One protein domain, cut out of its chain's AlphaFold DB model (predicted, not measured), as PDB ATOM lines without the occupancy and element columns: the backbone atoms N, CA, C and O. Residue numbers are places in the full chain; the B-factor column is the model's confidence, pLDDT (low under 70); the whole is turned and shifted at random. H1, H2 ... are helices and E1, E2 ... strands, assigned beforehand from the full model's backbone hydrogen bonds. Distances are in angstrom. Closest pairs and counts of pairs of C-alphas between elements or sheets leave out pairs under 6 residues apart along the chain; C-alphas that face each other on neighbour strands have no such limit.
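Overview. This is residues 166 to 273 of the 295 residues of the protein "Helix-turn-helix protein" of Kitasatospora atroaurantiaca (UniProt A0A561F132). What is the main picture? Two lobes are joined by a long unnamed stretch, residues 199 to 216: a small one, where H1 and H2 pack on the short hairpin E1 and E2, and a larger one, a strongly twisted sheet of E3, E4 and E5. H3 meets that sheet with its residues 254 to 262 and then slants away, so that residues 266 to 273 stick out. What are the counts? The printed part has 108 residues, with three named helices and five named strands in the order H1 E1 E2 H2 E3 E4 E5 H3; the class is mixed, and both sheets, E1 - E2 and E3 - E4 - E5, are antiparallel. How large is it? It is loose, with a radius of gyration of the C-alphas of 17.3 A and spans of 51 by 34 by 25 A.

Along the chain. Where do the first elements lie? H1 is residues 166 to 173, with C-alpha 166 at (0.007, 32.504, -21.393). E1 is residues 180 to 182, E2 188 to 191 and H2 193 to 198. Where do the others lie? E3 is residues 217 to 221, 12.3 A long; E4 is 225 to 235, 29.9 A, beginning at C-alpha (5.062, 47.157, -60.051); E5 is 243 to 248, 16.1 A. H3 is residues 254 to 273, 29.1 A, ending at C-alpha (24.533, 59.599, -53.560).

Arrangement. What surrounds the first hairpin? E1 and E2 form a hairpin, with N 181 and O 190 2.8 A apart, within hydrogen-bond range. The closest C-alphas of H1 and E2 are those of Leu 171 and Ala 191, 6.8 A; those of E1 and H2 are Tyr 180 and Gly 195, 5.6 A. How is the larger sheet built? E3, E4 and E5 form a meander, each strand the antiparallel neighbour of the one before, with N 219 and O 227 at 2.8 A and N 232 and O 246 at 2.9 A, within hydrogen-bond range. E4 bends by 57 degrees at residue 228, and its pairing is staggered: residues 225 to 229 with E3, 230 to 235 with E5. Where is H3? It only grazes this sheet; its closest C-alphas to E4 are Glu 255 and Leu 227, 5.9 A. What of the helix backbones? Every O i to N i+4 pair is within hydrogen-bond range in H1 and H2, and 15 of 16 in H3.

Size, cuts and confidence. How far does it reach? The two C-alphas farthest apart, those of Asp 166 and Leu 272, are 51.0 A apart. Is it continuous? The printed part has no cut, and the link from H2 to E3, 18 residues, is long. Where is confidence low? The mean pLDDT of the printed part is 84.9, and residues 267 to 273 are under 70.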
ATOM      1  N   ASP A 166      -0.019  31.033 -21.495       94.25
ATOM      2  CA  ASP A 166       0.007  32.504 -21.393       94.25
ATOM      3  C   ASP A 166       0.157  33.186 -22.765       94.25
ATOM      4  O   ASP A 166      -0.471  34.202 -23.052       94.25
ATOM      5  N   VAL A 167       0.945  32.587 -23.665       94.50
ATOM      6  CA  VAL A 167       1.145  33.099 -25.030       94.50
ATOM      7  C   VAL A 167      -0.112  32.901 -25.879       94.50
ATOM      8  O   VAL A 167      -0.429  33.737 -26.722       94.50
ATOM      9  N   LYS A 168      -0.867  31.819 -25.651       93.62
ATOM     10  CA  LYS A 168      -2.168  31.629 -26.305       93.62
ATOM     11  C   LYS A 168      -3.172  32.677 -25.825       93.62
ATOM     12  O   LYS A 168      -3.876  33.234 -26.654       93.62
ATOM     13  N   LEU A 169      -3.186  33.001 -24.530       95.69
ATOM     14  CA  LEU A 169      -4.027  34.077 -23.991       95.69
ATOM     15  C   LEU A 169      -3.649  35.448 -24.577       95.69
ATOM     16  O   LEU A 169      -4.523  36.245 -24.917       95.69
ATOM     17  N   LEU A 170      -2.353  35.709 -24.770       96.75
ATOM     18  CA  LEU A 170      -1.898  36.916 -25.458       96.75
ATOM     19  C   LEU A 170      -2.445  36.994 -26.893       96.75
ATOM     20  O   LEU A 170      -2.949  38.041 -27.287       96.75
ATOM     21  N   LEU A 171      -2.407  35.893 -27.655       97.25
ATOM     22  CA  LEU A 171      -2.967  35.836 -29.015       97.25
ATOM     23  C   LEU A 171      -4.470  36.164 -29.061       97.25
ATOM     24  O   LEU A 171      -4.938  36.738 -30.049       97.25
ATOM     25  N   GLU A 172      -5.214  35.816 -28.010       96.56
ATOM     26  CA  GLU A 172      -6.622  36.194 -27.839       96.56
ATOM     27  C   GLU A 172      -6.784  37.688 -27.554       96.56
ATOM     28  O   GLU A 172      -7.644  38.343 -28.139       96.56
ATOM     29  N   THR A 173      -5.920  38.232 -26.699       97.44
ATOM     30  CA  THR A 173      -5.986  39.622 -26.228       97.44
ATOM     31  C   THR A 173      -5.657  40.626 -27.333       97.44
ATOM     32  O   THR A 173      -6.274  41.682 -27.409       97.44
ATOM     33  N   VAL A 174      -4.712  40.305 -28.221       96.69
ATOM     34  CA  VAL A 174      -4.276  41.220 -29.296       96.69
ATOM     35  C   VAL A 174      -5.227  41.272 -30.494       96.69
ATOM     36  O   VAL A 174      -4.948  41.957 -31.479       96.69
ATOM     37  N   ARG A 175      -6.354  40.555 -30.453       95.25
ATOM     38  CA  ARG A 175      -7.384  40.651 -31.495       95.25
ATOM     39  C   ARG A 175      -7.942  42.089 -31.552       95.25
ATOM     40  O   ARG A 175      -8.087  42.715 -30.508       95.25
ATOM     41  N   PRO A 176      -8.281  42.618 -32.745       95.12
ATOM     42  CA  PRO A 176      -8.381  41.938 -34.042       95.12
ATOM     43  C   PRO A 176      -7.063  41.825 -34.832       95.12
ATOM     44  O   PRO A 176      -7.092  41.367 -35.973       95.12
ATOM     45  N   ASN A 177      -5.915  42.204 -34.266       96.69
ATOM     46  CA  ASN A 177      -4.650  42.220 -35.001       96.69
ATOM     47  C   ASN A 177      -4.218  40.785 -35.375       96.69
ATOM     48  O   ASN A 177      -4.059  39.946 -34.482       96.69
ATOM     49  N   PRO A 178      -4.017  40.459 -36.668       94.62
ATOM     50  CA  PRO A 178      -3.540  39.141 -37.086       94.62
ATOM     51  C   PRO A 178      -2.205  38.795 -36.425       94.62
ATOM     52  O   PRO A 178      -1.254  39.570 -36.494       94.62
ATOM     53  N   SER A 179      -2.120  37.650 -35.751       94.94
ATOM     54  CA  SER A 179      -0.919  37.269 -34.999       94.94
ATOM     55  C   SER A 179      -0.727  35.759 -34.944       94.94
ATOM     56  O   SER A 179      -1.685  34.988 -34.847       94.94
ATOM     57  N   TYR A 180       0.534  35.334 -34.986       93.69
ATOM     58  CA  TYR A 180       0.942  33.938 -34.895       93.69
ATOM     59  C   TYR A 180       2.334  33.812 -34.270       93.69
ATOM     60  O   TYR A 180       3.166  34.711 -34.358       93.69
ATOM     61  N   VAL A 181       2.581  32.670 -33.640       92.50
ATOM     62  CA  VAL A 181       3.856  32.280 -33.034       92.50
ATOM     63  C   VAL A 181       4.571  31.343 -33.992       92.50
ATOM     64  O   VAL A 181       3.978  30.365 -34.454       92.50
ATOM     65  N   LEU A 182       5.843  31.620 -34.269       89.00
ATOM     66  CA  LEU A 182       6.659  30.838 -35.192       89.00
ATOM     67  C   LEU A 182       7.744  30.043 -34.469       89.00
ATOM     68  O   LEU A 182       8.322  30.502 -33.485       89.00
ATOM     69  N   SER A 183       8.079  28.878 -35.013       84.50
ATOM     70  CA  SER A 183       9.330  28.196 -34.697       84.50
ATOM     71  C   SER A 183      10.520  28.913 -35.351       84.50
ATOM     72  O   SER A 183      10.369  29.764 -36.233       84.50
ATOM     73  N   ARG A 184      11.741  28.501 -34.989       76.69
ATOM     74  CA  ARG A 184      12.972  28.923 -35.681       76.69
ATOM     75  C   ARG A 184      12.933  28.624 -37.184       76.69
ATOM     76  O   ARG A 184      13.448  29.410 -37.968       76.69
ATOM     77  N   THR A 185      12.320  27.508 -37.573       78.00
ATOM     78  CA  THR A 185      12.147  27.073 -38.968       78.00
ATOM     79  C   THR A 185      10.942  27.718 -39.648       78.00
ATOM     80  O   THR A 185      10.627  27.359 -40.777       78.00
ATOM     81  N   THR A 186      10.286  28.689 -39.003       86.25
ATOM     82  CA  THR A 186       9.102  29.408 -39.499       86.25
ATOM     83  C   THR A 186       7.828  28.554 -39.610       86.25
ATOM     84  O   THR A 186       6.894  28.893 -40.338       86.25
ATOM     85  N   ASP A 187       7.745  27.465 -38.840       87.94
ATOM     86  CA  ASP A 187       6.488  26.733 -38.651       87.94
ATOM     87  C   ASP A 187       5.546  27.532 -37.752       87.94
ATOM     88  O   ASP A 187       5.977  28.059 -36.728       87.94
ATOM     89  N   ILE A 188       4.256  27.566 -38.074       90.62
ATOM     90  CA  ILE A 188       3.235  28.143 -37.199       90.62
ATOM     91  C   ILE A 188       2.994  27.189 -36.030       90.62
ATOM     92  O   ILE A 188       2.517  26.070 -36.209       90.62
ATOM     93  N   LEU A 189       3.310  27.651 -34.821       91.12
ATOM     94  CA  LEU A 189       3.111  26.911 -33.574       91.12
ATOM     95  C   LEU A 189       1.759  27.233 -32.919       91.12
ATOM     96  O   LEU A 189       1.129  26.361 -32.327       91.12
ATOM     97  N   ALA A 190       1.303  28.481 -33.037       92.12
ATOM     98  CA  ALA A 190      -0.026  28.939 -32.633       92.12
ATOM     99  C   ALA A 190      -0.408  30.184 -33.441       92.12
ATOM    100  O   ALA A 190       0.469  30.899 -33.917       92.12
ATOM    101  N   ALA A 191      -1.699  30.459 -33.591       93.56
ATOM    102  CA  ALA A 191      -2.191  31.640 -34.291       93.56
ATOM    103  C   ALA A 191      -3.563  32.036 -33.756       93.56
ATOM    104  O   ALA A 191      -4.346  31.163 -33.378       93.56
ATOM    105  N   ASN A 192      -3.863  33.332 -33.764       94.81
ATOM    106  CA  ASN A 192      -5.248  33.773 -33.647       94.81
ATOM    107  C   ASN A 192      -5.970  33.605 -35.006       94.81
ATOM    108  O   ASN A 192      -5.309  33.439 -36.040       94.81
ATOM    109  N   PRO A 193      -7.318  33.632 -35.047       92.12
ATOM    110  CA  PRO A 193      -8.067  33.422 -36.288       92.12
ATOM    111  C   PRO A 193      -7.676  34.392 -37.411       92.12
ATOM    112  O   PRO A 193      -7.577  33.983 -38.568       92.12
ATOM    113  N   GLY A 194      -7.396  35.657 -37.074       91.50
ATOM    114  CA  GLY A 194      -6.916  36.655 -38.031       91.50
ATOM    115  C   GLY A 194      -5.561  36.286 -38.637       91.50
ATOM    116  O   GLY A 194      -5.369  36.435 -39.837       91.50
ATOM    117  N   GLY A 195      -4.641  35.742 -37.835       90.81
ATOM    118  CA  GLY A 195      -3.316  35.304 -38.267       90.81
ATOM    119  C   GLY A 195      -3.357  34.173 -39.296       90.81
ATOM    120  O   GLY A 195      -2.607  34.218 -40.267       90.81
ATOM    121  N   LEU A 196      -4.255  33.196 -39.127       88.75
ATOM    122  CA  LEU A 196      -4.461  32.145 -40.134       88.75
ATOM    123  C   LEU A 196      -5.131  32.697 -41.394       88.75
ATOM    124  O   LEU A 196      -4.676  32.409 -42.494       88.75
ATOM    125  N   ARG A 197      -6.165  33.534 -41.242       88.75
ATOM    126  CA  ARG A 197      -6.890  34.115 -42.384       88.75
ATOM    127  C   ARG A 197      -6.049  35.082 -43.216       88.75
ATOM    128  O   ARG A 197      -6.305  35.224 -44.407       88.75
ATOM    129  N   LEU A 198      -5.050  35.732 -42.617       87.94
ATOM    130  CA  LEU A 198      -4.100  36.585 -43.335       87.94
ATOM    131  C   LEU A 198      -3.258  35.785 -44.342       87.94
ATOM    132  O   LEU A 198      -2.865  36.311 -45.380       87.94
ATOM    133  N   LEU A 199      -2.962  34.526 -44.024       86.12
ATOM    134  CA  LEU A 199      -2.144  33.627 -44.830       86.12
ATOM    135  C   LEU A 199      -3.063  32.697 -45.632       86.12
ATOM    136  O   LEU A 199      -3.234  31.528 -45.291       86.12
ATOM    137  N   ALA A 200      -3.692  33.233 -46.679       82.12
ATOM    138  CA  ALA A 200      -4.708  32.520 -47.451       82.12
ATOM    139  C   ALA A 200      -4.224  31.125 -47.908       82.12
ATOM    140  O   ALA A 200      -3.175  31.005 -48.550       82.12
ATOM    141  N   GLY A 201      -5.000  30.087 -47.569       82.31
ATOM    142  CA  GLY A 201      -4.732  28.682 -47.899       82.31
ATOM    143  C   GLY A 201      -3.845  27.931 -46.897       82.31
ATOM    144  O   GLY A 201      -3.683  26.718 -47.016       82.31
ATOM    145  N   ILE A 202      -3.265  28.598 -45.887       85.94
ATOM    146  CA  ILE A 202      -2.401  27.911 -44.910       85.94
ATOM    147  C   ILE A 202      -3.186  27.019 -43.941       85.94
ATOM    148  O   ILE A 202      -2.647  26.063 -43.383       85.94
ATOM    149  N   ASP A 203      -4.449  27.345 -43.691       84.44
ATOM    150  CA  ASP A 203      -5.343  26.603 -42.812       84.44
ATOM    151  C   ASP A 203      -5.771  25.260 -43.416       84.44
ATOM    152  O   ASP A 203      -5.975  24.303 -42.668       84.44
ATOM    153  N   GLU A 204      -5.769  25.142 -44.744       86.25
ATOM    154  CA  GLU A 204      -5.981  23.884 -45.472       86.25
ATOM    155  C   GLU A 204      -4.845  22.873 -45.248       86.25
ATOM    156  O   GLU A 204      -5.021  21.663 -45.408       86.25
ATOM    157  N   TRP A 205      -3.654  23.337 -44.856       81.69
ATOM    158  CA  TRP A 205      -2.513  22.451 -44.657       81.69
ATOM    159  C   TRP A 205      -2.597  21.762 -43.292       81.69
ATOM    160  O   TRP A 205      -2.966  22.402 -42.296       81.69
ATOM    161  N   PRO A 206      -2.162  20.490 -43.178       83.88
ATOM    162  CA  PRO A 206      -2.021  19.833 -41.884       83.88
ATOM    163  C   PRO A 206      -1.170  20.686 -40.939       83.88
ATOM    164  O   PRO A 206      -0.124  21.183 -41.350       83.88
ATOM    165  N   ALA A 207      -1.565  20.815 -39.668       79.56
ATOM    166  CA  ALA A 207      -0.907  21.711 -38.704       79.56
ATOM    167  C   ALA A 207       0.624  21.535 -38.640       79.56
ATOM    168  O   ALA A 207       1.365  22.509 -38.573       79.56
ATOM    169  N   LYS A 208       1.110  20.292 -38.756       78.25
ATOM    170  CA  LYS A 208       2.543  19.951 -38.793       78.25
ATOM    171  C   LYS A 208       3.311  20.478 -40.014       78.25
ATOM    172  O   LYS A 208       4.534  20.495 -39.989       78.25
ATOM    173  N   HIS A 209       2.617  20.870 -41.078       80.06
ATOM    174  CA  HIS A 209       3.198  21.357 -42.329       80.06
ATOM    175  C   HIS A 209       2.986  22.857 -42.550       80.06
ATOM    176  O   HIS A 209       3.486  23.381 -43.543       80.06
ATOM    177  N   ARG A 210       2.261  23.549 -41.658       88.12
ATOM    178  CA  ARG A 210       2.007  24.993 -41.751       88.12
ATOM    179  C   ARG A 210       3.299  25.765 -41.507       88.12
ATOM    180  O   ARG A 210       3.642  26.073 -40.372       88.12
ATOM    181  N   ASN A 211       4.016  26.052 -42.585       87.00
ATOM    182  CA  ASN A 211       5.299  26.736 -42.573       87.00
ATOM    183  C   ASN A 211       5.235  27.953 -43.492       87.00
ATOM    184  O   ASN A 211       4.945  27.816 -44.683       87.00
ATOM    185  N   ILE A 212       5.504  29.139 -42.944       86.56
ATOM    186  CA  ILE A 212       5.302  30.388 -43.684       86.56
ATOM    187  C   ILE A 212       6.370  30.640 -44.752       86.56
ATOM    188  O   ILE A 212       6.104  31.410 -45.670       86.56
ATOM    189  N   ALA A 213       7.540  29.989 -44.685       83.38
ATOM    190  CA  ALA A 213       8.552  30.078 -45.744       83.38
ATOM    191  C   ALA A 213       8.080  29.443 -47.061       83.38
ATOM    192  O   ALA A 213       8.637  29.710 -48.120       83.38
ATOM    193  N   ARG A 214       7.025  28.621 -47.021       82.88
ATOM    194  CA  ARG A 214       6.400  28.066 -48.227       82.88
ATOM    195  C   ARG A 214       5.361  29.003 -48.855       82.88
ATOM    196  O   ARG A 214       4.856  28.704 -49.934       82.88
ATOM    197  N   CYS A 215       5.022  30.110 -48.199       83.12
ATOM    198  CA  CYS A 215       4.092  31.100 -48.732       83.12
ATOM    199  C   CYS A 215       4.826  32.117 -49.603       83.12
ATOM    200  O   CYS A 215       5.960  32.501 -49.320       83.12
ATOM    201  N   ARG A 216       4.148  32.610 -50.640       85.19
ATOM    202  CA  ARG A 216       4.693  33.657 -51.510       85.19
ATOM    203  C   ARG A 216       4.319  35.032 -50.983       85.19
ATOM    204  O   ARG A 216       3.196  35.237 -50.533       85.19
ATOM    205  N   LYS A 217       5.247  35.981 -51.040       83.38
ATOM    206  CA  LYS A 217       5.051  37.363 -50.596       83.38
ATOM    207  C   LYS A 217       4.745  38.243 -51.796       83.38
ATOM    208  O   LYS A 217       5.500  38.246 -52.762       83.38
ATOM    209  N   ARG A 218       3.636  38.979 -51.719       87.38
ATOM    210  CA  ARG A 218       3.253  39.962 -52.731       87.38
ATOM    211  C   ARG A 218       3.767  41.337 -52.333       87.38
ATOM    212  O   ARG A 218       3.422  41.828 -51.266       87.38
ATOM    213  N   PHE A 219       4.565  41.962 -53.179       86.56
ATOM    214  CA  PHE A 219       5.043  43.326 -52.992       86.56
ATOM    215  C   PHE A 219       4.444  44.221 -54.060       86.56
ATOM    216  O   PHE A 219       4.175  43.775 -55.169       86.56
ATOM    217  N   ARG A 220       4.254  45.492 -53.720       87.88
ATOM    218  CA  ARG A 220       4.007  46.549 -54.693       87.88
ATOM    219  C   ARG A 220       5.187  47.500 -54.604       87.88
ATOM    220  O   ARG A 220       5.326  48.201 -53.606       87.88
ATOM    221  N   HIS A 221       6.046  47.459 -55.610       86.81
ATOM    222  CA  HIS A 221       7.212  48.316 -55.722       86.81
ATOM    223  C   HIS A 221       6.917  49.459 -56.705       86.81
ATOM    224  O   HIS A 221       6.324  49.199 -57.754       86.81
ATOM    225  N   PRO A 222       7.300  50.712 -56.407       86.19
ATOM    226  CA  PRO A 222       6.994  51.854 -57.271       86.19
ATOM    227  C   PRO A 222       7.577  51.737 -58.688       86.19
ATOM    228  O   PRO A 222       6.944  52.192 -59.631       86.19
ATOM    229  N   GLU A 223       8.741  51.107 -58.844       83.06
ATOM    230  CA  GLU A 223       9.460  51.067 -60.132       83.06
ATOM    231  C   GLU A 223       9.179  49.823 -60.971       83.06
ATOM    232  O   GLU A 223       9.163  49.899 -62.192       83.06
ATOM    233  N   VAL A 224       8.941  48.679 -60.324       86.88
ATOM    234  CA  VAL A 224       8.775  47.385 -61.011       86.88
ATOM    235  C   VAL A 224       7.368  46.806 -60.850       86.88
ATOM    236  O   VAL A 224       7.081  45.708 -61.314       86.88
ATOM    237  N   GLY A 225       6.460  47.546 -60.205       85.94
ATOM    238  CA  GLY A 225       5.062  47.157 -60.051       85.94
ATOM    239  C   GLY A 225       4.839  46.046 -59.021       85.94
ATOM    240  O   GLY A 225       5.446  46.034 -57.948       85.94
ATOM    241  N   GLU A 226       3.889  45.147 -59.293       88.19
ATOM    242  CA  GLU A 226       3.585  44.031 -58.390       88.19
ATOM    243  C   GLU A 226       4.563  42.863 -58.572       88.19
ATOM    244  O   GLU A 226       4.792  42.399 -59.683       88.19
ATOM    245  N   LEU A 227       5.086  42.339 -57.460       87.94
ATOM    246  CA  LEU A 227       6.009  41.202 -57.415       87.94
ATOM    247  C   LEU A 227       5.432  40.102 -56.540       87.94
ATOM    248  O   LEU A 227       4.934  40.389 -55.453       87.94
ATOM    249  N   THR A 228       5.566  38.842 -56.947       88.81
ATOM    250  CA  THR A 228       5.207  37.694 -56.103       88.81
ATOM    251  C   THR A 228       6.420  36.800 -55.889       88.81
ATOM    252  O   THR A 228       6.759  35.978 -56.733       88.81
ATOM    253  N   LEU A 229       7.069  36.933 -54.736       88.31
ATOM    254  CA  LEU A 229       8.365  36.311 -54.475       88.31
ATOM    255  C   LEU A 229       8.266  35.174 -53.461       88.31
ATOM    256  O   LEU A 229       7.541  35.258 -52.464       88.31
ATOM    257  N   CYS A 230       9.041  34.118 -53.691       85.69
ATOM    258  CA  CYS A 230       9.382  33.172 -52.638       85.69
ATOM    259  C   CYS A 230      10.419  33.819 -51.719       85.69
ATOM    260  O   CYS A 230      11.097  34.773 -52.101       85.69
ATOM    261  N   PHE A 231      10.550  33.309 -50.499       85.44
ATOM    262  CA  PHE A 231      11.603  33.769 -49.608       85.44
ATOM    263  C   PHE A 231      12.138  32.625 -48.764       85.44
ATOM    264  O   PHE A 231      11.419  31.691 -48.417       85.44
ATOM    265  N   GLN A 232      13.409  32.723 -48.407       82.00
ATOM    266  CA  GLN A 232      14.046  31.831 -47.457       82.00
ATOM    267  C   GLN A 232      14.670  32.670 -46.361       82.00
ATOM    268  O   GLN A 232      15.199  33.745 -46.621       82.00
ATOM    269  N   SER A 233      14.586  32.197 -45.122       78.94
ATOM    270  CA  SER A 233      15.277  32.844 -44.013       78.94
ATOM    271  C   SER A 233      16.216  31.864 -43.323       78.94
ATOM    272  O   SER A 233      15.816  30.753 -42.984       78.94
ATOM    273  N   LEU A 234      17.462  32.282 -43.135       79.94
ATOM    274  CA  LEU A 234      18.577  31.477 -42.647       79.94
ATOM    275  C   LEU A 234      19.195  32.169 -41.435       79.94
ATOM    276  O   LEU A 234      19.431  33.374 -41.469       79.94
ATOM    277  N   ASN A 235      19.459  31.428 -40.358       75.94
ATOM    278  CA  ASN A 235      20.223  31.993 -39.242       75.94
ATOM    279  C   ASN A 235      21.699  32.065 -39.644       75.94
ATOM    280  O   ASN A 235      22.198  31.145 -40.290       75.94
ATOM    281  N   LEU A 236      22.371  33.144 -39.255       74.81
ATOM    282  CA  LEU A 236      23.783  33.343 -39.554       74.81
ATOM    283  C   LEU A 236      24.634  32.812 -38.396       74.81
ATOM    284  O   LEU A 236      24.514  33.265 -37.255       74.81
ATOM    285  N   GLU A 237      25.462  31.809 -38.689       73.94
ATOM    286  CA  GLU A 237      26.390  31.237 -37.714       73.94
ATOM    287  C   GLU A 237      27.439  32.271 -37.288       73.94
ATOM    288  O   GLU A 237      27.899  33.083 -38.087       73.94
ATOM    289  N   GLY A 238      27.811  32.257 -36.007       74.62
ATOM    290  CA  GLY A 238      28.758  33.224 -35.442       74.62
ATOM    291  C   GLY A 238      28.150  34.578 -35.060       74.62
ATOM    292  O   GLY A 238      28.825  35.361 -34.398       74.62
ATOM    293  N   THR A 239      26.876  34.838 -35.381       75.06
ATOM    294  CA  THR A 239      26.183  36.089 -35.030       75.06
ATOM    295  C   THR A 239      24.842  35.826 -34.327       75.06
ATOM    296  O   THR A 239      23.810  35.670 -34.992       75.06
ATOM    297  N   PRO A 240      24.820  35.747 -32.981       72.38
ATOM    298  CA  PRO A 240      23.603  35.453 -32.226       72.38
ATOM    299  C   PRO A 240      22.476  36.451 -32.521       72.38
ATOM    300  O   PRO A 240      22.652  37.657 -32.404       72.38
ATOM    301  N   GLY A 241      21.301  35.938 -32.893       74.31
ATOM    302  CA  GLY A 241      20.101  36.746 -33.146       74.31
ATOM    303  C   GLY A 241      19.943  37.270 -34.577       74.31
ATOM    304  O   GLY A 241      18.840  37.680 -34.936       74.31
ATOM    305  N   HIS A 242      20.974  37.202 -35.425       81.31
ATOM    306  CA  HIS A 242      20.869  37.640 -36.819       81.31
ATOM    307  C   HIS A 242      20.277  36.562 -37.735       81.31
ATOM    308  O   HIS A 242      20.516  35.357 -37.587       81.31
ATOM    309  N   ARG A 243      19.512  37.017 -38.730       81.69
ATOM    310  CA  ARG A 243      18.910  36.177 -39.764       81.69
ATOM    311  C   ARG A 243      19.032  36.862 -41.118       81.69
ATOM    312  O   ARG A 243      18.665  38.024 -41.247       81.69
ATOM    313  N   LEU A 244      19.496  36.122 -42.117       83.56
ATOM    314  CA  LEU A 244      19.449  36.526 -43.516       83.56
ATOM    315  C   LEU A 244      18.107  36.100 -44.102       83.56
ATOM    316  O   LEU A 244      17.762  34.920 -44.041       83.56
ATOM    317  N   THR A 245      17.370  37.037 -44.690       83.94
ATOM    318  CA  THR A 245      16.173  36.733 -45.475       83.94
ATOM    319  C   THR A 245      16.432  37.079 -46.931       83.94
ATOM    320  O   THR A 245      16.725  38.223 -47.259       83.94
ATOM    321  N   THR A 246      16.299  36.086 -47.801       89.25
ATOM    322  CA  THR A 246      16.499  36.227 -49.243       89.25
ATOM    323  C   THR A 246      15.172  36.013 -49.942       89.25
ATOM    324  O   THR A 246      14.536  34.975 -49.751       89.25
ATOM    325  N   TYR A 247      14.768  36.977 -50.762       89.69
ATOM    326  CA  TYR A 247      13.644  36.836 -51.680       89.69
ATOM    327  C   TYR A 247      14.154  36.364 -53.035       89.69
ATOM    328  O   TYR A 247      15.216  36.792 -53.476       89.69
ATOM    329  N   PHE A 248      13.421  35.466 -53.683       90.75
ATOM    330  CA  PHE A 248      13.839  34.909 -54.962       90.75
ATOM    331  C   PHE A 248      12.653  34.523 -55.845       90.75
ATOM    332  O   PHE A 248      11.562  34.185 -55.373       90.75
ATOM    333  N   ALA A 249      12.920  34.540 -57.145       90.94
ATOM    334  CA  ALA A 249      12.067  34.036 -58.208       90.94
ATOM    335  C   ALA A 249      12.903  33.140 -59.133       90.94
ATOM    336  O   ALA A 249      14.124  33.298 -59.223       90.94
ATOM    337  N   ALA A 250      12.256  32.169 -59.779       85.69
ATOM    338  CA  ALA A 250      12.945  31.246 -60.676       85.69
ATOM    339  C   ALA A 250      13.488  32.004 -61.907       85.69
ATOM    340  O   ALA A 250      12.755  32.835 -62.447       85.69
ATOM    341  N   PRO A 251      14.720  31.727 -62.371       88.06
ATOM    342  CA  PRO A 251      15.254  32.350 -63.581       88.06
ATOM    343  C   PRO A 251      14.309  32.202 -64.782       88.06
ATOM    344  O   PRO A 251      13.674  31.158 -64.944       88.06
ATOM    345  N   GLY A 252      14.211  33.246 -65.611       85.25
ATOM    346  CA  GLY A 252      13.325  33.281 -66.783       85.25
ATOM    347  C   GLY A 252      11.840  33.520 -66.476       85.25
ATOM    348  O   GLY A 252      10.999  33.320 -67.348       85.25
ATOM    349  N   THR A 253      11.501  33.915 -65.244       90.19
ATOM    350  CA  THR A 253      10.145  34.364 -64.880       90.19
ATOM    351  C   THR A 253      10.064  35.893 -64.848       90.19
ATOM    352  O   THR A 253      11.060  36.527 -64.496       90.19
ATOM    353  N   PRO A 254       8.890  36.501 -65.110       88.38
ATOM    354  CA  PRO A 254       8.719  37.950 -64.994       88.38
ATOM    355  C   PRO A 254       9.092  38.494 -63.609       88.38
ATOM    356  O   PRO A 254       9.621  39.595 -63.486       88.38
ATOM    357  N   GLU A 255       8.858  37.720 -62.545       88.88
ATOM    358  CA  GLU A 255       9.266  38.104 -61.195       88.88
ATOM    359  C   GLU A 255      10.789  38.110 -61.014       88.88
ATOM    360  O   GLU A 255      11.298  38.892 -60.213       88.88
ATOM    361  N   HIS A 256      11.520  37.260 -61.740       89.81
ATOM    362  CA  HIS A 256      12.981  37.279 -61.759       89.81
ATOM    363  C   HIS A 256      13.509  38.469 -62.556       89.81
ATOM    364  O   HIS A 256      14.394  39.167 -62.068       89.81
ATOM    365  N   ASP A 257      12.919  38.764 -63.714       90.31
ATOM    366  CA  ASP A 257      13.274  39.946 -64.507       90.31
ATOM    367  C   ASP A 257      13.066  41.230 -63.694       90.31
ATOM    368  O   ASP A 257      13.896  42.135 -63.700       90.31
ATOM    369  N   ALA A 258      11.997  41.280 -62.901       88.94
ATOM    370  CA  ALA A 258      11.735  42.403 -62.020       88.94
ATOM    371  C   ALA A 258      12.723  42.508 -60.839       88.94
ATOM    372  O   ALA A 258      13.022  43.619 -60.405       88.94
ATOM    373  N   LEU A 259      13.274  41.393 -60.338       91.25
ATOM    374  CA  LEU A 259      14.390  41.423 -59.379       91.25
ATOM    375  C   LEU A 259      15.676  41.963 -60.017       91.25
ATOM    376  O   LEU A 259      16.390  42.722 -59.371       91.25
ATOM    377  N   VAL A 260      15.950  41.612 -61.277       90.25
ATOM    378  CA  VAL A 260      17.092  42.159 -62.029       90.25
ATOM    379  C   VAL A 260      16.921  43.666 -62.246       90.25
ATOM    380  O   VAL A 260      17.856  44.428 -62.022       90.25
ATOM    381  N   LEU A 261      15.714  44.120 -62.603       88.88
ATOM    382  CA  LEU A 261      15.401  45.550 -62.716       88.88
ATOM    383  C   LEU A 261      15.612  46.303 -61.390       88.88
ATOM    384  O   LEU A 261      16.130  47.416 -61.409       88.88
ATOM    385  N   LEU A 262      15.253  45.702 -60.249       89.00
ATOM    386  CA  LEU A 262      15.505  46.287 -58.927       89.00
ATOM    387  C   LEU A 262      16.996  46.428 -58.607       89.00
ATOM    388  O   LEU A 262      17.401  47.460 -58.080       89.00
ATOM    389  N   ASP A 263      17.793  45.406 -58.912       88.81
ATOM    390  CA  ASP A 263      19.243  45.412 -58.682       88.81
ATOM    391  C   ASP A 263      19.930  46.507 -59.514       88.81
ATOM    392  O   ASP A 263      20.698  47.316 -58.991       88.81
ATOM    393  N   MET A 264      19.554  46.629 -60.792       83.00
ATOM    394  CA  MET A 264      20.065  47.687 -61.672       83.00
ATOM    395  C   MET A 264      19.675  49.090 -61.181       83.00
ATOM    396  O   MET A 264      20.520  49.982 -61.126       83.00
ATOM    397  N   ALA A 265      18.423  49.281 -60.752       79.12
ATOM    398  CA  ALA A 265      17.937  50.562 -60.231       79.12
ATOM    399  C   ALA A 265      18.534  50.946 -58.859       79.12
ATOM    400  O   ALA A 265      18.459  52.111 -58.454       79.12
ATOM    401  N   ALA A 266      19.091  49.991 -58.107       74.69
ATOM    402  CA  ALA A 266      19.830  50.271 -56.877       74.69
ATOM    403  C   ALA A 266      21.227  50.834 -57.186       74.69
ATOM    404  O   ALA A 266      21.611  51.859 -56.625       74.69
ATOM    405  N   GLY A 267      21.939  50.237 -58.150       64.00
ATOM    406  CA  GLY A 267      23.272  50.692 -58.563       64.00
ATOM    407  C   GLY A 267      23.299  52.117 -59.130       64.00
ATOM    408  O   GLY A 267      24.271  52.844 -58.932       64.00
ATOM    409  N   GLU A 268      22.218  52.558 -59.781       61.81
ATOM    410  CA  GLU A 268      22.086  53.939 -60.267       61.81
ATOM    411  C   GLU A 268      21.904  54.968 -59.137       61.81
ATOM    412  O   GLU A 268      22.325  56.116 -59.287       61.81
ATOM    413  N   ARG A 269      21.307  54.572 -58.004       58.91
ATOM    414  CA  ARG A 269      21.089  55.453 -56.843       58.91
ATOM    415  C   ARG A 269      22.325  55.598 -55.970       58.91
ATOM    416  O   ARG A 269      22.664  56.726 -55.627       58.91
ATOM    417  N   ASP A 270      23.031  54.504 -55.695       55.56
ATOM    418  CA  ASP A 270      24.290  54.556 -54.937       55.56
ATOM    419  C   ASP A 270      25.345  55.389 -55.689       55.56
ATOM    420  O   ASP A 270      26.050  56.204 -55.097       55.56
ATOM    421  N   ALA A 271      25.378  55.294 -57.024       53.84
ATOM    422  CA  ALA A 271      26.241  56.128 -57.864       53.84
ATOM    423  C   ALA A 271      25.862  57.626 -57.871       53.84
ATOM    424  O   ALA A 271      26.685  58.464 -58.263       53.84
ATOM    425  N   LEU A 272      24.629  57.972 -57.485       52.47
ATOM    426  CA  LEU A 272      24.139  59.347 -57.399       52.47
ATOM    427  C   LEU A 272      24.403  59.957 -56.011       52.47
ATOM    428  O   LEU A 272      24.790  61.125 -55.939       52.47
ATOM    429  N   ASP A 273      24.258  59.170 -54.940       52.09
ATOM    430  CA  ASP A 273      24.533  59.599 -53.560       52.09
ATOM    431  C   ASP A 273      26.041  59.783 -53.294       52.09
ATOM    432  O   ASP A 273      26.427  60.758 -52.648       52.09
TER     433      ASP A 273